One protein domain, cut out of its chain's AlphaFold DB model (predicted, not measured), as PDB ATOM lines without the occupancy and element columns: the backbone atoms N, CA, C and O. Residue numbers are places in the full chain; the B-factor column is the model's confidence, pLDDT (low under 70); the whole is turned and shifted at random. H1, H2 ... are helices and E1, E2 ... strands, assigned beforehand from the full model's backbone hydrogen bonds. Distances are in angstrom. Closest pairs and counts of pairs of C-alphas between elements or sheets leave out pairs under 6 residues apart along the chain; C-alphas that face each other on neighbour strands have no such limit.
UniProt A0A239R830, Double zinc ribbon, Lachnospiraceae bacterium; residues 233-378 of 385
ATOM      1  N   GLN A 233      -0.131 -13.703  19.120       92.31
ATOM      2  CA  GLN A 233       0.893 -12.678  18.961       92.31
ATOM      3  C   GLN A 233       1.043 -11.836  20.237       92.31
ATOM      4  O   GLN A 233       2.171 -11.530  20.626       92.31
ATOM      5  N   ASP A 234      -0.061 -11.499  20.909       94.31
ATOM      6  CA  ASP A 234      -0.021 -10.784  22.192       94.31
ATOM      7  C   ASP A 234       0.596 -11.661  23.278       94.31
ATOM      8  O   ASP A 234       1.452 -11.200  24.027       94.31
ATOM      9  N   LYS A 235       0.250 -12.953  23.303       94.56
ATOM     10  CA  LYS A 235       0.890 -13.948  24.174       94.56
ATOM     11  C   LYS A 235       2.402 -13.977  23.994       94.56
ATOM     12  O   LYS A 235       3.128 -13.894  24.981       94.56
ATOM     13  N   LEU A 236       2.878 -14.017  22.749       90.88
ATOM     14  CA  LEU A 236       4.308 -13.969  22.452       90.88
ATOM     15  C   LEU A 236       4.948 -12.658  22.940       90.88
ATOM     16  O   LEU A 236       6.022 -12.687  23.533       90.88
ATOM     17  N   GLN A 237       4.306 -11.505  22.737       93.81
ATOM     18  CA  GLN A 237       4.826 -10.224  23.241       93.81
ATOM     19  C   GLN A 237       4.909 -10.194  24.774       93.81
ATOM     20  O   GLN A 237       5.917  -9.744  25.314       93.81
ATOM     21  N   ILE A 238       3.889 -10.713  25.463       96.94
ATOM     22  CA  ILE A 238       3.847 -10.827  26.927       96.94
ATOM     23  C   ILE A 238       4.975 -11.728  27.429       96.94
ATOM     24  O   ILE A 238       5.665 -11.374  28.379       96.94
ATOM     25  N   GLN A 239       5.216 -12.855  26.762       94.31
ATOM     26  CA  GLN A 239       6.315 -13.763  27.084       94.31
ATOM     27  C   GLN A 239       7.692 -13.110  26.906       94.31
ATOM     28  O   GLN A 239       8.563 -13.247  27.765       94.31
ATOM     29  N   ILE A 240       7.892 -12.367  25.814       95.19
ATOM     30  CA  ILE A 240       9.145 -11.641  25.567       95.19
ATOM     31  C   ILE A 240       9.355 -10.550  26.622       95.19
ATOM     32  O   ILE A 240      10.463 -10.393  27.137       95.19
ATOM     33  N   GLU A 241       8.304  -9.797  26.952       98.06
ATOM     34  CA  GLU A 241       8.352  -8.773  27.994       98.06
ATOM     35  C   GLU A 241       8.645  -9.379  29.369       98.06
ATOM     36  O   GLU A 241       9.501  -8.863  30.080       98.06
ATOM     37  N   ASN A 242       8.001 -10.496  29.710       98.12
ATOM     38  CA  ASN A 242       8.243 -11.229  30.946       98.12
ATOM     39  C   ASN A 242       9.710 -11.666  31.063       98.12
ATOM     40  O   ASN A 242      10.355 -11.388  32.072       98.12
ATOM     41  N   ALA A 243      10.277 -12.264  30.011       97.31
ATOM     42  CA  ALA A 243      11.696 -12.603  29.995       97.31
ATOM     43  C   ALA A 243      12.567 -11.346  30.178       97.31
ATOM     44  O   ALA A 243      13.467 -11.325  31.016       97.31
ATOM     45  N   ALA A 244      12.279 -10.261  29.455       98.44
ATOM     46  CA  ALA A 244      13.014  -9.009  29.611       98.44
ATOM     47  C   ALA A 244      12.898  -8.406  31.022       98.44
ATOM     48  O   ALA A 244      13.867  -7.819  31.497       98.44
ATOM     49  N   ALA A 245      11.762  -8.570  31.701       98.56
ATOM     50  CA  ALA A 245      11.555  -8.129  33.075       98.56
ATOM     51  C   ALA A 245      12.419  -8.934  34.061       98.56
ATOM     52  O   ALA A 245      13.223  -8.350  34.789       98.56
ATOM     53  N   VAL A 246      12.341 -10.270  34.006       98.25
ATOM     54  CA  VAL A 246      13.111 -11.187  34.869       98.25
ATOM     55  C   VAL A 246      14.616 -10.962  34.718       98.25
ATOM     56  O   VAL A 246      15.337 -10.754  35.696       98.25
ATOM     57  N   TYR A 247      15.117 -10.970  33.480       98.44
ATOM     58  CA  TYR A 247      16.549 -10.777  33.233       98.44
ATOM     59  C   TYR A 247      16.967  -9.308  33.326       98.44
ATOM     60  O   TYR A 247      18.150  -9.026  33.499       98.44
ATOM     61  N   GLY A 248      16.010  -8.377  33.271       98.50
ATOM     62  CA  GLY A 248      16.204  -6.974  33.612       98.50
ATOM     63  C   GLY A 248      16.574  -6.809  35.080       98.50
ATOM     64  O   GLY A 248      17.589  -6.177  35.368       98.50
ATOM     65  N   GLN A 249      15.842  -7.462  35.992       98.25
ATOM     66  CA  GLN A 249      16.208  -7.493  37.411       98.25
ATOM     67  C   GLN A 249      17.583  -8.130  37.617       98.25
ATOM     68  O   GLN A 249      18.440  -7.546  38.278       98.25
ATOM     69  N   TYR A 250      17.832  -9.293  37.006       97.94
ATOM     70  CA  TYR A 250      19.144  -9.939  37.101       97.94
ATOM     71  C   TYR A 250      20.266  -9.006  36.616       97.94
ATOM     72  O   TYR A 250      21.314  -8.906  37.253       97.94
ATOM     73  N   SER A 251      20.058  -8.302  35.498       98.19
ATOM     74  CA  SER A 251      20.992  -7.290  35.004       98.19
ATOM     75  C   SER A 251      21.201  -6.174  36.024       98.19
ATOM     76  O   SER A 251      22.352  -5.828  36.279       98.19
ATOM     77  N   ALA A 252      20.128  -5.635  36.610       98.12
ATOM     78  CA  ALA A 252      20.193  -4.578  37.614       98.12
ATOM     79  C   ALA A 252      21.058  -4.990  38.812       98.12
ATOM     80  O   ALA A 252      22.017  -4.295  39.140       98.12
ATOM     81  N   ASP A 253      20.807  -6.169  39.384       97.62
ATOM     82  CA  ASP A 253      21.538  -6.692  40.547       97.62
ATOM     83  C   ASP A 253      23.042  -6.878  40.292       97.62
ATOM     84  O   ASP A 253      23.846  -6.870  41.226       97.62
ATOM     85  N   ASN A 254      23.434  -7.043  39.026       96.75
ATOM     86  CA  ASN A 254      24.818  -7.250  38.607       96.75
ATOM     87  C   ASN A 254      25.485  -5.978  38.049       96.75
ATOM     88  O   ASN A 254      26.638  -6.027  37.605       96.75
ATOM     89  N   LEU A 255      24.805  -4.826  38.072       96.00
ATOM     90  CA  LEU A 255      25.440  -3.538  37.798       96.00
ATOM     91  C   LEU A 255      26.340  -3.110  38.965       96.00
ATOM     92  O   LEU A 255      26.152  -3.491  40.116       96.00
ATOM     93  N   LYS A 256      27.313  -2.239  38.670       94.94
ATOM     94  CA  LYS A 256      28.168  -1.629  39.705       94.94
ATOM     95  C   LYS A 256      27.368  -0.805  40.715       94.94
ATOM     96  O   LYS A 256      27.737  -0.749  41.884       94.94
ATOM     97  N   ASP A 257      26.317  -0.151  40.238       96.56
ATOM     98  CA  ASP A 257      25.315   0.549  41.031       96.56
ATOM     99  C   ASP A 257      23.940  -0.016  40.641       96.56
ATOM    100  O   ASP A 257      23.368   0.428  39.640       96.56
ATOM    101  N   PRO A 258      23.416  -1.011  41.376       96.75
ATOM    102  CA  PRO A 258      22.150  -1.651  41.032       96.75
ATOM    103  C   PRO A 258      20.974  -0.682  40.926       96.75
ATOM    104  O   PRO A 258      20.141  -0.833  40.040       96.75
ATOM    105  N   SER A 259      20.953   0.374  41.750       96.38
ATOM    106  CA  SER A 259      19.872   1.375  41.782       96.38
ATOM    107  C   SER A 259      19.794   2.259  40.533       96.38
ATOM    108  O   SER A 259      18.822   2.981  40.328       96.38
ATOM    109  N   SER A 260      20.826   2.217  39.691       97.50
ATOM    110  CA  SER A 260      20.951   3.056  38.499       97.50
ATOM    111  C   SER A 260      20.503   2.377  37.205       97.50
ATOM    112  O   SER A 260      20.722   2.925  36.119       97.50
ATOM    113  N   PHE A 261      19.932   1.175  37.309       98.50
ATOM    114  CA  PHE A 261      19.479   0.405  36.164       98.50
ATOM    115  C   PHE A 261      18.479   1.187  35.311       98.50
ATOM    116  O   PHE A 261      17.531   1.796  35.803       98.50
ATOM    117  N   VAL A 262      18.686   1.123  34.000       98.62
ATOM    118  CA  VAL A 262      17.714   1.543  32.995       98.62
ATOM    119  C   VAL A 262      17.763   0.553  31.842       98.62
ATOM    120  O   VAL A 262      18.792   0.428  31.169       98.62
ATOM    121  N   LEU A 263      16.637  -0.090  31.553       98.81
ATOM    122  CA  LEU A 263      16.439  -0.832  30.318       98.81
ATOM    123  C   LEU A 263      16.244   0.159  29.164       98.81
ATOM    124  O   LEU A 263      15.289   0.937  29.148       98.81
ATOM    125  N   ARG A 264      17.156   0.151  28.191       98.50
ATOM    126  CA  ARG A 264      17.106   1.019  27.003       98.50
ATOM    127  C   ARG A 264      16.307   0.393  25.877       98.50
ATOM    128  O   ARG A 264      15.498   1.078  25.264       98.50
ATOM    129  N   ASP A 265      16.549  -0.886  25.624       98.25
ATOM    130  CA  ASP A 265      15.892  -1.687  24.597       98.25
ATOM    131  C   ASP A 265      16.044  -3.176  24.945       98.25
ATOM    132  O   ASP A 265      16.964  -3.562  25.669       98.25
ATOM    133  N   ALA A 266      15.172  -4.021  24.395       98.38
ATOM    134  CA  ALA A 266      15.277  -5.472  24.500       98.38
ATOM    135  C   ALA A 266      14.940  -6.142  23.163       98.38
ATOM    136  O   ALA A 266      14.104  -5.649  22.401       98.38
ATOM    137  N   TYR A 267      15.599  -7.263  22.885       98.12
ATOM    138  CA  TYR A 267      15.449  -8.031  21.652       98.12
ATOM    139  C   TYR A 267      15.404  -9.515  21.978       98.12
ATOM    140  O   TYR A 267      16.228 -10.005  22.748       98.12
ATOM    141  N   TYR A 268      14.475 -10.228  21.357       97.44
ATOM    142  CA  TYR A 268      14.314 -11.661  21.526       97.44
ATOM    143  C   TYR A 268      14.428 -12.377  20.192       97.44
ATOM    144  O   TYR A 268      13.833 -11.960  19.203       97.44
ATOM    145  N   TYR A 269      15.187 -13.462  20.158       96.38
ATOM    146  CA  TYR A 269      15.393 -14.258  18.962       96.38
ATOM    147  C   TYR A 269      15.094 -15.725  19.244       96.38
ATOM    148  O   TYR A 269      15.592 -16.285  20.223       96.38
ATOM    149  N   GLU A 270      14.352 -16.339  18.328       93.94
ATOM    150  CA  GLU A 270      14.188 -17.783  18.219       93.94
ATOM    151  C   GLU A 270      14.792 -18.242  16.897       93.94
ATOM    152  O   GLU A 270      14.507 -17.680  15.840       93.94
ATOM    153  N   GLY A 271      15.659 -19.245  16.972       91.50
ATOM    154  CA  GLY A 271      16.266 -19.862  15.802       91.50
ATOM    155  C   GLY A 271      15.406 -20.968  15.209       91.50
ATOM    156  O   GLY A 271      14.277 -21.225  15.624       91.50
ATOM    157  N   GLU A 272      15.977 -21.667  14.240       90.19
ATOM    158  CA  GLU A 272      15.375 -22.888  13.720       90.19
ATOM    159  C   GLU A 272      15.513 -24.039  14.725       90.19
ATOM    160  O   GLU A 272      16.345 -24.007  15.639       90.19
ATOM    161  N   LYS A 273      14.672 -25.062  14.551       92.38
ATOM    162  CA  LYS A 273      14.798 -26.310  15.300       92.38
ATOM    163  C   LYS A 273      16.051 -27.050  14.850       92.38
ATOM    164  O   LYS A 273      16.243 -27.251  13.653       92.38
ATOM    165  N   ASP A 274      16.862 -27.477  15.806       90.88
ATOM    166  CA  ASP A 274      17.954 -28.407  15.555       90.88
ATOM    167  C   ASP A 274      17.436 -29.834  15.286       90.88
ATOM    168  O   ASP A 274      16.227 -30.095  15.256       90.88
ATOM    169  N   GLU A 275      18.361 -30.770  15.064       92.94
ATOM    170  CA  GLU A 275      18.050 -32.178  14.782       92.94
ATOM    171  C   GLU A 275      17.272 -32.863  15.922       92.94
ATOM    172  O   GLU A 275      16.494 -33.783  15.665       92.94
ATOM    173  N   ASP A 276      17.420 -32.372  17.157       90.06
ATOM    174  CA  ASP A 276      16.718 -32.855  18.350       90.06
ATOM    175  C   ASP A 276      15.374 -32.130  18.576       90.06
ATOM    176  O   ASP A 276      14.663 -32.393  19.550       90.06
ATOM    177  N   GLY A 277      14.998 -31.212  17.679       88.75
ATOM    178  CA  GLY A 277      13.774 -30.420  17.761       88.75
ATOM    179  C   GLY A 277      13.844 -29.242  18.736       88.75
ATOM    180  O   GLY A 277      12.809 -28.611  18.982       88.75
ATOM    181  N   LYS A 278      15.026 -28.929  19.282       90.25
ATOM    182  CA  LYS A 278      15.255 -27.801  20.190       90.25
ATOM    183  C   LYS A 278      15.480 -26.518  19.398       90.25
ATOM    184  O   LYS A 278      16.121 -26.500  18.357       90.25
ATOM    185  N   ILE A 279      14.945 -25.422  19.913       90.94
ATOM    186  CA  ILE A 279      15.018 -24.081  19.334       90.94
ATOM    187  C   ILE A 279      16.056 -23.271  20.110       90.94
ATOM    188  O   ILE A 279      15.954 -23.096  21.324       90.94
ATOM    189  N   SER A 280      17.049 -22.708  19.426       90.88
ATOM    190  CA  SER A 280      17.947 -21.765  20.094       90.88
ATOM    191  C   SER A 280      17.188 -20.480  20.427       90.88
ATOM    192  O   SER A 280      16.715 -19.811  19.510       90.88
ATOM    193  N   LYS A 281      17.108 -20.101  21.705       95.38
ATOM    194  CA  LYS A 281      16.489 -18.837  22.129       95.38
ATOM    195  C   LYS A 281      17.539 -17.903  22.721       95.38
ATOM    196  O   LYS A 281      18.429 -18.342  23.460       95.38
ATOM    197  N   ARG A 282      17.456 -16.617  22.383       97.62
ATOM    198  CA  ARG A 282      18.373 -15.572  22.862       97.62
ATOM    199  C   ARG A 282      17.590 -14.337  23.267       97.62
ATOM    200  O   ARG A 282      16.661 -13.939  22.573       97.62
ATOM    201  N   LEU A 283      18.008 -13.721  24.362       98.44
ATOM    202  CA  LEU A 283      17.493 -12.445  24.835       98.44
ATOM    203  C   LEU A 283      18.669 -11.478  24.948       98.44
ATOM    204  O   LEU A 283      19.675 -11.781  25.585       98.44
ATOM    205  N   VAL A 284      18.546 -10.316  24.316       98.81
ATOM    206  CA  VAL A 284      19.507  -9.223  24.442       98.81
ATOM    207  C   VAL A 284      18.831  -8.063  25.140       98.81
ATOM    208  O   VAL A 284      17.837  -7.538  24.640       98.81
ATOM    209  N   LEU A 285      19.406  -7.628  26.256       98.88
ATOM    210  CA  LEU A 285      19.010  -6.406  26.944       98.88
ATOM    211  C   LEU A 285      20.070  -5.339  26.694       98.88
ATOM    212  O   LEU A 285      21.241  -5.530  27.021       98.88
ATOM    213  N   GLN A 286      19.675  -4.208  26.122       98.62
ATOM    214  CA  GLN A 286      20.503  -3.014  26.163       98.62
ATOM    215  C   GLN A 286      20.184  -2.281  27.460       98.62
ATOM    216  O   GLN A 286      19.080  -1.769  27.635       98.62
ATOM    217  N   VAL A 287      21.148  -2.228  28.367       98.50
ATOM    218  CA  VAL A 287      20.967  -1.647  29.700       98.50
ATOM    219  C   VAL A 287      21.970  -0.530  29.909       98.50
ATOM    220  O   VAL A 287      23.079  -0.565  29.369       98.50
ATOM    221  N   SER A 288      21.601   0.457  30.716       98.19
ATOM    222  CA  SER A 288      22.558   1.408  31.263       98.19
ATOM    223  C   SER A 288      22.550   1.413  32.779       98.19
ATOM    224  O   SER A 288      21.520   1.149  33.389       98.19
ATOM    225  N   GLY A 289      23.696   1.757  33.355       97.31
ATOM    226  CA  GLY A 289      23.892   1.936  34.787       97.31
ATOM    227  C   GLY A 289      25.062   2.870  35.059       97.31
ATOM    228  O   GLY A 289      25.877   3.144  34.176       97.31
ATOM    229  N   ASN A 290      25.155   3.379  36.275       97.50
ATOM    230  CA  ASN A 290      26.258   4.202  36.728       97.50
ATOM    231  C   ASN A 290      27.493   3.336  36.979       97.50
ATOM    232  O   ASN A 290      27.443   2.262  37.583       97.50
ATOM    233  N   ASN A 291      28.639   3.821  36.521       92.62
ATOM    234  CA  ASN A 291      29.927   3.264  36.903       92.62
ATOM    235  C   ASN A 291      30.399   3.842  38.252       92.62
ATOM    236  O   ASN A 291      29.788   4.741  38.825       92.62
ATOM    237  N   SER A 292      31.553   3.377  38.736       92.06
ATOM    238  CA  SER A 292      32.153   3.824  40.006       92.06
ATOM    239  C   SER A 292      32.514   5.318  40.062       92.06
ATOM    240  O   SER A 292      32.852   5.816  41.129       92.06
ATOM    241  N   TYR A 293      32.463   6.026  38.930       91.81
ATOM    242  CA  TYR A 293      32.715   7.464  38.822       91.81
ATOM    243  C   TYR A 293      31.418   8.280  38.680       91.81
ATOM    244  O   TYR A 293      31.481   9.485  38.451       91.81
ATOM    245  N   GLY A 294      30.247   7.638  38.786       86.19
ATOM    246  CA  GLY A 294      28.936   8.281  38.670       86.19
ATOM    247  C   GLY A 294      28.502   8.597  37.234       86.19
ATOM    248  O   GLY A 294      27.477   9.245  37.043       86.19
ATOM    249  N   ALA A 295      29.253   8.161  36.218       92.00
ATOM    250  CA  ALA A 295      28.847   8.318  34.825       92.00
ATOM    251  C   ALA A 295      27.962   7.146  34.390       92.00
ATOM    252  O   ALA A 295      28.299   5.986  34.640       92.00
ATOM    253  N   SER A 296      26.867   7.450  33.690       95.06
ATOM    254  CA  SER A 296      26.006   6.432  33.087       95.06
ATOM    255  C   SER A 296      26.694   5.806  31.872       95.06
ATOM    256  O   SER A 296      27.112   6.509  30.949       95.06
ATOM    257  N   VAL A 297      26.816   4.482  31.874       95.62
ATOM    258  CA  VAL A 297      27.381   3.676  30.787       95.62
ATOM    259  C   VAL A 297      26.321   2.725  30.250       95.62
ATOM    260  O   VAL A 297      25.498   2.232  31.015       95.62
ATOM    261  N   SER A 298      26.333   2.476  28.941       96.19
ATOM    262  CA  SER A 298      25.422   1.540  28.271       96.19
ATOM    263  C   SER A 298      26.184   0.303  27.805       96.19
ATOM    264  O   SER A 298      27.356   0.398  27.441       96.19
ATOM    265  N   SER A 299      25.522  -0.850  27.818       97.44
ATOM    266  CA  SER A 299      26.073  -2.120  27.341       97.44
ATOM    267  C   SER A 299      24.958  -3.046  26.858       97.44
ATOM    268  O   SER A 299      23.796  -2.896  27.241       97.44
ATOM    269  N   TYR A 300      25.317  -4.012  26.021       98.56
ATOM    270  CA  TYR A 300      24.445  -5.098  25.590       98.56
ATOM    271  C   TYR A 300      24.723  -6.327  26.441       98.56
ATOM    272  O   TYR A 300      25.867  -6.761  26.526       98.56
ATOM    273  N   TRP A 301      23.686  -6.886  27.049       98.62
ATOM    274  CA  TRP A 301      23.741  -8.092  27.862       98.62
ATOM    275  C   TRP A 301      23.052  -9.214  27.109       98.62
ATOM    276  O   TRP A 301      21.886  -9.086  26.738       98.62
ATOM    277  N   LEU A 302      23.788 -10.291  26.860       98.75
ATOM    278  CA  LEU A 302      23.311 -11.452  26.131       98.75
ATOM    279  C   LEU A 302      22.971 -12.576  27.101       98.75
ATOM    280  O   LEU A 302      23.804 -13.014  27.898       98.75
ATOM    281  N   TYR A 303      21.764 -13.095  26.938       98.38
ATOM    282  CA  TYR A 303      21.258 -14.270  27.611       98.38
ATOM    283  C   TYR A 303      20.907 -15.341  26.582       98.38
ATOM    284  O   TYR A 303      20.301 -15.059  25.544       98.38
ATOM    285  N   THR A 304      21.268 -16.586  26.868       96.69
ATOM    286  CA  THR A 304      20.996 -17.744  26.006       96.69
ATOM    287  C   THR A 304      20.201 -18.785  26.764       96.69
ATOM    288  O   THR A 304      20.457 -19.026  27.944       96.69
ATOM    289  N   TRP A 305      19.254 -19.423  26.096       95.19
ATOM    290  CA  TRP A 305      18.390 -20.414  26.721       95.19
ATOM    291  C   TRP A 305      19.085 -21.729  27.045       95.19
ATOM    292  O   TRP A 305      19.828 -22.275  26.231       95.19
ATOM    293  N   SER A 306      18.790 -22.258  28.230       92.19
ATOM    294  CA  SER A 306      19.225 -23.568  28.691       92.19
ATOM    295  C   SER A 306      18.014 -24.482  28.850       92.19
ATOM    296  O   SER A 306      17.177 -24.273  29.724       92.19
ATOM    297  N   TYR A 307      17.964 -25.531  28.031       88.81
ATOM    298  CA  TYR A 307      16.924 -26.560  28.102       88.81
ATOM    299  C   TYR A 307      16.991 -27.394  29.382       88.81
ATOM    300  O   TYR A 307      15.957 -27.782  29.909       88.81
ATOM    301  N   ASP A 308      18.192 -27.634  29.909       88.44
ATOM    302  CA  ASP A 308      18.361 -28.439  31.122       88.44
ATOM    303  C   ASP A 308      17.856 -27.709  32.370       88.44
ATOM    304  O   ASP A 308      17.392 -28.338  33.319       88.44
ATOM    305  N   LYS A 309      17.973 -26.375  32.381       88.81
ATOM    306  CA  LYS A 309      17.543 -25.531  33.503       88.81
ATOM    307  C   LYS A 309      16.162 -24.928  33.309       88.81
ATOM    308  O   LYS A 309      15.628 -24.392  34.270       88.81
ATOM    309  N   ASN A 310      15.622 -24.991  32.094       88.75
ATOM    310  CA  ASN A 310      14.359 -24.360  31.754       88.75
ATOM    311  C   ASN A 310      14.389 -22.851  32.070       88.75
ATOM    312  O   ASN A 310      13.534 -22.339  32.774       88.75
ATOM    313  N   GLN A 311      15.435 -22.150  31.620       92.69
ATOM    314  CA  GLN A 311      15.605 -20.703  31.819       92.69
ATOM    315  C   GLN A 311      16.705 -20.154  30.901       92.69
ATOM    316  O   GLN A 311      17.539 -20.909  30.388       92.69
ATOM    317  N   PHE A 312      16.782 -18.832  30.736       95.38
ATOM    318  CA  PHE A 312      17.979 -18.218  30.173       95.38
ATOM    319  C   PHE A 312      19.130 -18.207  31.186       95.38
ATOM    320  O   PHE A 312      18.963 -18.197  32.407       95.38
ATOM    321  N   SER A 313      20.338 -18.210  30.638       95.38
ATOM    322  CA  SER A 313      21.591 -18.044  31.355       95.38
ATOM    323  C   SER A 313      22.322 -16.844  30.780       95.38
ATOM    324  O   SER A 313      22.363 -16.673  29.559       95.38
ATOM    325  N   TYR A 314      22.926 -16.041  31.651       97.31
ATOM    326  CA  TYR A 314      23.860 -15.001  31.234       97.31
ATOM    327  C   TYR A 314      25.004 -15.631  30.431       97.31
ATOM    328  O   TYR A 314      25.558 -16.653  30.845       97.31
ATOM    329  N   PHE A 315      25.319 -15.032  29.283       96.44
ATOM    330  CA  PHE A 315      26.425 -15.442  28.422       96.44
ATOM    331  C   PHE A 315      27.570 -14.429  28.504       96.44
ATOM    332  O   PHE A 315      28.674 -14.781  28.908       96.44
ATOM    333  N   CYS A 316      27.308 -13.169  28.146       96.31
ATOM    334  CA  CYS A 316      28.292 -12.089  28.215       96.31
ATOM    335  C   CYS A 316      27.611 -10.714  28.232       96.31
ATOM    336  O   CYS A 316      26.426 -10.579  27.920       96.31
ATOM    337  N   SER A 317      28.393  -9.670  28.503       96.69
ATOM    338  CA  SER A 317      27.997  -8.280  28.284       96.69
ATOM    339  C   SER A 317      29.109  -7.501  27.598       96.69
ATOM    340  O   SER A 317      30.269  -7.647  27.971       96.69
ATOM    341  N   VAL A 318      28.759  -6.657  26.631       96.19
ATOM    342  CA  VAL A 318      29.718  -5.906  25.804       96.19
ATOM    343  C   VAL A 318      29.291  -4.441  25.695       96.19
ATOM    344  O   VAL A 318      28.101  -4.141  25.584       96.19
ATOM    345  N   SER A 319      30.239  -3.503  25.753       94.38
ATOM    346  CA  SER A 319      29.955  -2.057  25.666       94.38
ATOM    347  C   SER A 319      29.584  -1.600  24.258       94.38
ATOM    348  O   SER A 319      28.828  -0.647  24.080       94.38
ATOM    349  N   ASP A 320      30.116  -2.286  23.253       94.62
ATOM    350  CA  ASP A 320      29.932  -1.995  21.841       94.62
ATOM    351  C   ASP A 320      29.939  -3.294  21.026       94.62
ATOM    352  O   ASP A 320      30.146  -4.389  21.551       94.62
ATOM    353  N   LEU A 321      29.649  -3.164  19.733       94.75
ATOM    354  CA  LEU A 321      29.532  -4.291  18.811       94.75
ATOM    355  C   LEU A 321      30.728  -4.387  17.855       94.75
ATOM    356  O   LEU A 321      30.656  -5.125  16.874       94.75
ATOM    357  N   SER A 322      31.809  -3.646  18.091       92.06
ATOM    358  CA  SER A 322      33.030  -3.778  17.298       92.06
ATOM    359  C   SER A 322      33.781  -5.022  17.753       92.06
ATOM    360  O   SER A 322      33.890  -5.269  18.953       92.06
ATOM    361  N   ASP A 323      34.265  -5.820  16.805       86.44
ATOM    362  CA  ASP A 323      34.994  -7.040  17.143       86.44
ATOM    363  C   ASP A 323      36.356  -6.677  17.754       86.44
ATOM    364  O   ASP A 323      37.012  -5.722  17.331       86.44
ATOM    365  N   GLU A 324      36.771  -7.431  18.767       84.94
ATOM    366  CA  GLU A 324      38.064  -7.263  19.422       84.94
ATOM    367  C   GLU A 324      39.167  -7.906  18.575       84.94
ATOM    368  O   GLU A 324      39.048  -9.057  18.143       84.94
ATOM    369  N   GLU A 325      40.250  -7.162  18.343       85.75
ATOM    370  CA  GLU A 325      41.422  -7.651  17.620       85.75
ATOM    371  C   GLU A 325      42.372  -8.425  18.548       85.75
ATOM    372  O   GLU A 325      42.638  -8.038  19.692       85.75
ATOM    373  N   TYR A 326      42.929  -9.509  18.011       81.31
ATOM    374  CA  TYR A 326      43.949 -10.303  18.684       81.31
ATOM    375  C   TYR A 326      45.318  -9.641  18.541       81.31
ATOM    376  O   TYR A 326      45.745  -9.265  17.446       81.31
ATOM    377  N   SER A 327      46.036  -9.549  19.650       81.44
ATOM    378  CA  SER A 327      47.412  -9.080  19.711       81.44
ATOM    379  C   SER A 327      48.344 -10.257  19.967       81.44
ATOM    380  O   SER A 327      48.048 -11.181  20.710       81.44
ATOM    381  N   LYS A 328      49.550 -10.188  19.404       76.94
ATOM    382  CA  LYS A 328      50.616 -11.175  19.652       76.94
ATOM    383  C   LYS A 328      51.118 -11.212  21.105       76.94
ATOM    384  O   LYS A 328      51.984 -12.023  21.416       76.94
ATOM    385  N   TYR A 329      50.695 -10.249  21.919       81.31
ATOM    386  CA  TYR A 329      51.024 -10.162  23.339       81.31
ATOM    387  C   TYR A 329      49.884 -10.648  24.231       81.31
ATOM    388  O   TYR A 329      50.087 -10.669  25.440       81.31
ATOM    389  N   ASP A 330      48.735 -11.004  23.649       81.62
ATOM    390  CA  ASP A 330      47.636 -11.583  24.410       81.62
ATOM    391  C   ASP A 330      48.083 -12.939  24.947       81.62
ATOM    392  O   ASP A 330      48.675 -13.751  24.223       81.62
ATOM    393  N   ASP A 331      47.805 -13.178  26.221       90.31
ATOM    394  CA  ASP A 331      47.943 -14.511  26.782       90.31
ATOM    395  C   ASP A 331      46.755 -15.406  26.382       90.31
ATOM    396  O   ASP A 331      45.857 -15.015  25.625       90.31
ATOM    397  N   GLU A 332      46.792 -16.667  26.813       88.44
ATOM    398  CA  GLU A 332      45.761 -17.645  26.455       88.44
ATOM    399  C   GLU A 332      44.384 -17.254  27.009       88.44
ATOM    400  O   GLU A 332      43.391 -17.386  26.293       88.44
ATOM    401  N   ASP A 333      44.327 -16.722  28.231       87.31
ATOM    402  CA  ASP A 333      43.077 -16.343  28.889       87.31
ATOM    403  C   ASP A 333      42.455 -15.117  28.203       87.31
ATOM    404  O   ASP A 333      41.274 -15.145  27.848       87.31
ATOM    405  N   GLU A 334      43.257 -14.087  27.909       85.12
ATOM    406  CA  GLU A 334      42.829 -12.907  27.149       85.12
ATOM    407  C   GLU A 334      42.344 -13.291  25.745       85.12
ATOM    408  O   GLU A 334      41.321 -12.797  25.265       85.12
ATOM    409  N   THR A 335      43.047 -14.210  25.079       85.00
ATOM    410  CA  THR A 335      42.653 -14.703  23.753       85.00
ATOM    411  C   THR A 335      41.306 -15.433  23.805       85.00
ATOM    412  O   THR A 335      40.463 -15.242  22.923       85.00
ATOM    413  N   ILE A 336      41.076 -16.257  24.833       87.25
ATOM    414  CA  ILE A 336      39.812 -16.981  25.035       87.25
ATOM    415  C   ILE A 336      38.673 -16.009  25.355       87.25
ATOM    416  O   ILE A 336      37.576 -16.159  24.807       87.25
ATOM    417  N   GLU A 337      38.918 -15.000  26.191       86.75
ATOM    418  CA  GLU A 337      37.927 -13.976  26.522       86.75
ATOM    419  C   GLU A 337      37.514 -13.191  25.272       86.75
ATOM    420  O   GLU A 337      36.324 -13.120  24.966       86.75
ATOM    421  N   LYS A 338      38.483 -12.698  24.489       89.31
ATOM    422  CA  LYS A 338      38.237 -12.007  23.209       89.31
ATOM    423  C   LYS A 338      37.425 -12.865  22.247       89.31
ATOM    424  O   LYS A 338      36.495 -12.376  21.599       89.31
ATOM    425  N   LEU A 339      37.734 -14.159  22.165       90.19
ATOM    426  CA  LEU A 339      36.981 -15.100  21.342       90.19
ATOM    427  C   LEU A 339      35.525 -15.220  21.811       90.19
ATOM    428  O   LEU A 339      34.611 -15.075  20.996       90.19
ATOM    429  N   ALA A 340      35.294 -15.445  23.105       90.19
ATOM    430  CA  ALA A 340      33.950 -15.546  23.675       90.19
ATOM    431  C   ALA A 340      33.152 -14.244  23.483       90.19
ATOM    432  O   ALA A 340      31.989 -14.273  23.077       90.19
ATOM    433  N   ASN A 341      33.802 -13.101  23.683       91.50
ATOM    434  CA  ASN A 341      33.260 -11.763  23.483       91.50
ATOM    435  C   ASN A 341      32.883 -11.486  22.022       91.50
ATOM    436  O   ASN A 341      31.836 -10.887  21.754       91.50
ATOM    437  N   ASN A 342      33.692 -11.941  21.066       93.25
ATOM    438  CA  ASN A 342      33.395 -11.837  19.637       93.25
ATOM    439  C   ASN A 342      32.242 -12.768  19.220       93.25
ATOM    440  O   ASN A 342      31.377 -12.364  18.439       93.25
ATOM    441  N   ILE A 343      32.153 -13.974  19.796       95.56
ATOM    442  CA  ILE A 343      30.989 -14.864  19.627       95.56
ATOM    443  C   ILE A 343      29.724 -14.194  20.179       95.56
ATOM    444  O   ILE A 343      28.702 -14.131  19.492       95.56
ATOM    445  N   GLY A 344      29.802 -13.626  21.383       96.75
ATOM    446  CA  GLY A 344      28.713 -12.877  21.999       96.75
ATOM    447  C   GLY A 344      28.245 -11.710  21.130       96.75
ATOM    448  O   GLY A 344      27.052 -11.580  20.861       96.75
ATOM    449  N   ARG A 345      29.176 -10.907  20.594       97.62
ATOM    450  CA  ARG A 345      28.870  -9.826  19.638       97.62
ATOM    451  C   ARG A 345      28.172 -10.335  18.389       97.62
ATOM    452  O   ARG A 345      27.219  -9.701  17.947       97.62
ATOM    453  N   SER A 346      28.609 -11.462  17.828       97.12
ATOM    454  CA  SER A 346      27.941 -12.082  16.680       97.12
ATOM    455  C   SER A 346      26.488 -12.438  17.012       97.12
ATOM    456  O   SER A 346      25.575 -12.020  16.300       97.12
ATOM    457  N   PHE A 347      26.250 -13.101  18.146       97.62
ATOM    458  CA  PHE A 347      24.899 -13.434  18.599       97.62
ATOM    459  C   PHE A 347      24.039 -12.201  18.870       97.62
ATOM    460  O   PHE A 347      22.862 -12.200  18.504       97.62
ATOM    461  N   ILE A 348      24.611 -11.150  19.459       98.50
ATOM    462  CA  ILE A 348      23.918  -9.880  19.689       98.50
ATOM    463  C   ILE A 348      23.539  -9.237  18.354       98.50
ATOM    464  O   ILE A 348      22.372  -8.912  18.159       98.50
ATOM    465  N   LYS A 349      24.480  -9.109  17.409       98.12
ATOM    466  CA  LYS A 349      24.233  -8.533  16.076       98.12
ATOM    467  C   LYS A 349      23.079  -9.242  15.363       98.12
ATOM    468  O   LYS A 349      22.162  -8.566  14.909       98.12
ATOM    469  N   THR A 350      23.084 -10.577  15.332       97.44
ATOM    470  CA  THR A 350      21.998 -11.369  14.726       97.44
ATOM    471  C   THR A 350      20.676 -11.213  15.477       97.44
ATOM    472  O   THR A 350      19.625 -11.090  14.860       97.44
ATOM    473  N   THR A 351      20.698 -11.167  16.812       98.25
ATOM    474  CA  THR A 351      19.472 -10.968  17.608       98.25
ATOM    475  C   THR A 351      18.866  -9.581  17.370       98.25
ATOM    476  O   THR A 351      17.650  -9.436  17.332       98.25
ATOM    477  N   LEU A 352      19.701  -8.559  17.166       97.69
ATOM    478  CA  LEU A 352      19.260  -7.204  16.829       97.69
ATOM    479  C   LEU A 352      18.712  -7.091  15.399       97.69
ATOM    480  O   LEU A 352      17.825  -6.269  15.175       97.69
ATOM    481  N   SER A 353      19.254  -7.854  14.441       97.31
ATOM    482  CA  SER A 353      18.825  -7.800  13.037       97.31
ATOM    483  C   SER A 353      17.586  -8.645  12.757       97.31
ATOM    484  O   SER A 353      16.686  -8.184  12.059       97.31
ATOM    485  N   ASP A 354      17.539  -9.855  13.318       96.88
ATOM    486  CA  ASP A 354      16.576 -10.892  12.936       96.88
ATOM    487  C   ASP A 354      15.571 -11.189  14.059       96.88
ATOM    488  O   ASP A 354      14.568 -11.866  13.843       96.88
ATOM    489  N   GLY A 355      15.839 -10.707  15.276       96.19
ATOM    490  CA  GLY A 355      14.972 -10.896  16.431       96.19
ATOM    491  C   GLY A 355      13.788  -9.929  16.482       96.19
ATOM    492  O   GLY A 355      13.738  -8.882  15.835       96.19
ATOM    493  N   THR A 356      12.829 -10.268  17.335       96.19
ATOM    494  CA  THR A 356      11.712  -9.405  17.708       96.19
ATOM    495  C   THR A 356      12.189  -8.359  18.708       96.19
ATOM    496  O   THR A 356      12.570  -8.680  19.835       96.19
ATOM    497  N   LYS A 357      12.150  -7.087  18.304       97.00
ATOM    498  CA  LYS A 357      12.385  -5.961  19.210       97.00
ATOM    499  C   LYS A 357      11.169  -5.753  20.111       97.00
ATOM    500  O   LYS A 357      10.046  -5.638  19.619       97.00
ATOM    501  N   LEU A 358      11.406  -5.640  21.413       95.94
ATOM    502  CA  LEU A 358      10.371  -5.324  22.386       95.94
ATOM    503  C   LEU A 358       9.819  -3.910  22.144       95.94
ATOM    504  O   LEU A 358      10.562  -2.973  21.834       95.94
ATOM    505  N   ASN A 359       8.502  -3.744  22.265       95.25
ATOM    506  CA  ASN A 359       7.877  -2.448  22.033       95.25
ATOM    507  C   ASN A 359       8.247  -1.432  23.138       95.25
ATOM    508  O   ASN A 359       8.656  -1.777  24.248       95.25
ATOM    509  N   LYS A 360       8.098  -0.140  22.831       96.75
ATOM    510  CA  LYS A 360       8.506   0.939  23.746       96.75
ATOM    511  C   LYS A 360       7.693   0.987  25.036       96.75
ATOM    512  O   LYS A 360       8.212   1.476  26.035       96.75
ATOM    513  N   ASP A 361       6.440   0.551  25.018       96.69
ATOM    514  CA  ASP A 361       5.580   0.619  26.198       96.69
ATOM    515  C   ASP A 361       5.934  -0.489  27.193       96.69
ATOM    516  O   ASP A 361       6.052  -0.205  28.379       96.69
ATOM    517  N   SER A 362       6.280  -1.681  26.707       98.00
ATOM    518  CA  SER A 362       6.907  -2.749  27.488       98.00
ATOM    519  C   SER A 362       8.209  -2.295  28.161       98.00
ATOM    520  O   SER A 362       8.390  -2.485  29.360       98.00
ATOM    521  N   VAL A 363       9.104  -1.613  27.431       98.50
ATOM    522  CA  VAL A 363      10.349  -1.069  28.017       98.50
ATOM    523  C   VAL A 363      10.052  -0.039  29.115       98.50
ATOM    524  O   VAL A 363      10.709  -0.036  30.157       98.50
ATOM    525  N   LYS A 364       9.056   0.836  28.919       98.50
ATOM    526  CA  LYS A 364       8.635   1.790  29.959       98.50
ATOM    527  C   LYS A 364       8.059   1.079  31.178       98.50
ATOM    528  O   LYS A 364       8.380   1.483  32.289       98.50
ATOM    529  N   ARG A 365       7.235   0.044  30.983       98.31
ATOM    530  CA  ARG A 365       6.662  -0.750  32.076       98.31
ATOM    531  C   ARG A 365       7.737  -1.413  32.918       98.31
ATOM    532  O   ARG A 365       7.713  -1.252  34.128       98.31
ATOM    533  N   ILE A 366       8.717  -2.061  32.290       98.69
ATOM    534  CA  ILE A 366       9.825  -2.706  33.008       98.69
ATOM    535  C   ILE A 366      10.608  -1.693  33.847       98.69
ATOM    536  O   ILE A 366      10.843  -1.925  35.028       98.69
ATOM    537  N   ASN A 367      10.963  -0.539  33.270       98.75
ATOM    538  CA  ASN A 367      11.642   0.517  34.026       98.75
ATOM    539  C   ASN A 367      10.769   1.067  35.160       98.75
ATOM    540  O   ASN A 367      11.266   1.288  36.256       98.75
ATOM    541  N   LYS A 368       9.465   1.241  34.927       98.50
ATOM    542  CA  LYS A 368       8.532   1.670  35.967       98.50
ATOM    543  C   LYS A 368       8.441   0.651  37.108       98.50
ATOM    544  O   LYS A 368       8.454   1.045  38.265       98.50
ATOM    545  N   MET A 369       8.378  -0.643  36.801       98.19
ATOM    546  CA  MET A 369       8.397  -1.696  37.818       98.19
ATOM    547  C   MET A 369       9.710  -1.713  38.599       98.19
ATOM    548  O   MET A 369       9.692  -1.997  39.794       98.19
ATOM    549  N   PHE A 370      10.836  -1.407  37.949       98.31
ATOM    550  CA  PHE A 370      12.116  -1.239  38.630       98.31
ATOM    551  C   PHE A 370      12.086  -0.040  39.592       98.31
ATOM    552  O   PHE A 370      12.422  -0.192  40.759       98.31
ATOM    553  N   GLU A 371      11.612   1.124  39.137       98.00
ATOM    554  CA  GLU A 371      11.453   2.332  39.968       98.00
ATOM    555  C   GLU A 371      10.489   2.129  41.150       98.00
ATOM    556  O   GLU A 371      10.663   2.744  42.202       98.00
ATOM    557  N   ASP A 372       9.477   1.276  40.977       96.75
ATOM    558  CA  ASP A 372       8.456   0.968  41.981       96.75
ATOM    559  C   ASP A 372       8.847  -0.217  42.910       96.75
ATOM    560  O   ASP A 372       8.003  -0.657  43.696       96.75
ATOM    561  N   ASP A 373      10.076  -0.756  42.832       95.81
ATOM    562  CA  ASP A 373      10.549  -1.942  43.586       95.81
ATOM    563  C   ASP A 373       9.613  -3.172  43.442       95.81
ATOM    564  O   ASP A 373       9.256  -3.860  44.412       95.81
ATOM    565  N   LYS A 374       9.145  -3.408  42.211       95.81
ATOM    566  CA  LYS A 374       8.274  -4.537  41.836       95.81
ATOM    567  C   LYS A 374       8.953  -5.559  40.926       95.81
ATOM    568  O   LYS A 374       8.477  -6.689  40.834       95.81
ATOM    569  N   LEU A 375      10.021  -5.170  40.227       95.69
ATOM    570  CA  LEU A 375      10.634  -6.004  39.189       95.69
ATOM    571  C   LEU A 375      11.239  -7.309  39.744       95.69
ATOM    572  O   LEU A 375      11.229  -8.328  39.059       95.69
ATOM    573  N   ASP A 376      11.681  -7.306  41.002       95.12
ATOM    574  CA  ASP A 376      12.237  -8.459  41.723       95.12
ATOM    575  C   ASP A 376      11.225  -9.565  42.054       95.12
ATOM    576  O   ASP A 376      11.617 -10.671  42.423       95.12
ATOM    577  N   ARG A 377       9.927  -9.284  41.898       95.44
ATOM    578  CA  ARG A 377       8.831 -10.237  42.135       95.44
ATOM    579  C   ARG A 377       8.360 -10.930  40.866       95.44
ATOM    580  O   ARG A 377       7.505 -11.807  40.946       95.44
ATOM    581  N   VAL A 378       8.862 -10.512  39.706       96.81
ATOM    582  CA  VAL A 378       8.459 -11.087  38.426       96.81
ATOM    583  C   VAL A 378       9.117 -12.453  38.263       96.81
ATOM    584  O   VAL A 378      10.340 -12.580  38.304       96.81
TER     585      VAL A 378
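What this domain is: This is residues 233 to 378 of the 385 residues of the protein "Double zinc ribbon" of Lachnospiraceae bacterium (UniProt A0A239R830). A twisted sheet of four strands makes the middle layer of three, curling round H1 on one face and crossed by H2 on the other. H3 packs beside H1 at the edge strand E1, and the link of residues 319 to 331 reaches out with the first part of H2. The printed part has 146 residues, with three named helices and four named strands in the order H1 E1 E2 E3 E4 H2 H3, a mixed class. The sheet, E1 E2 E3 E4, is antiparallel and a meander, each strand the neighbour of the one before. The whole is compact, radius of gyration of the C-alphas 16.0 A, and only just flat, spanning 48 by 48 by 27 A.

How they stand to each other: H1, residues 233 to 253, is on the sheet of E1, 262 to 273, E2, 279 to 290, E3, 296 to 306, and E4, 311 to 318; its closest C-alphas to E1 are Ile 240 and Tyr 268, 6.6 A. Hairpins join E1 to E2, with N 264 and O 286 within hydrogen-bond range at 2.8 A, E2 to E3, N 285 and O 301 at 2.9 A, and E3 to E4, N 302 and O 316 at 2.9 A. H2, residues 332 to 354, is on the opposite face at a height over the sheet of 8.1 A, across the strands at 76 degrees to E2 on the local plane; the C-alphas of Cys 316 and Gly 344 are the closest of E4 and H2, 6.3 A. H3, residues 360 to 371, only grazes the sheet. It touches H1 residues 241 to 249, closest C-alphas Ala 245 and Ile 366, 5.7 A, the same way at a tilt of 36 degrees, only just steep. In H1, H2 and H3 every O i to N i+4 pair is within hydrogen-bond range.

Where its parts are: H1 begins at C-alpha 233 (0.893, -12.678, 18.961) and is 30.5 A long. E1, E2, E3 and E4 measure 33.1, 35.1, 31.1 and 21.3 A. H2 is 32.9 A long, from C-alpha 332 (45.761, -17.645, 26.455). H3, 16.5 A, ends at C-alpha 371 (11.453, 2.332, 39.968).

The domain as a whole: The C-alphas farthest apart are those of Asp 234 and Tyr 329, 51.1 A. The printed part has no cut, and its one long link is E4 to H2. No printed residue is under 70 in pLDDT.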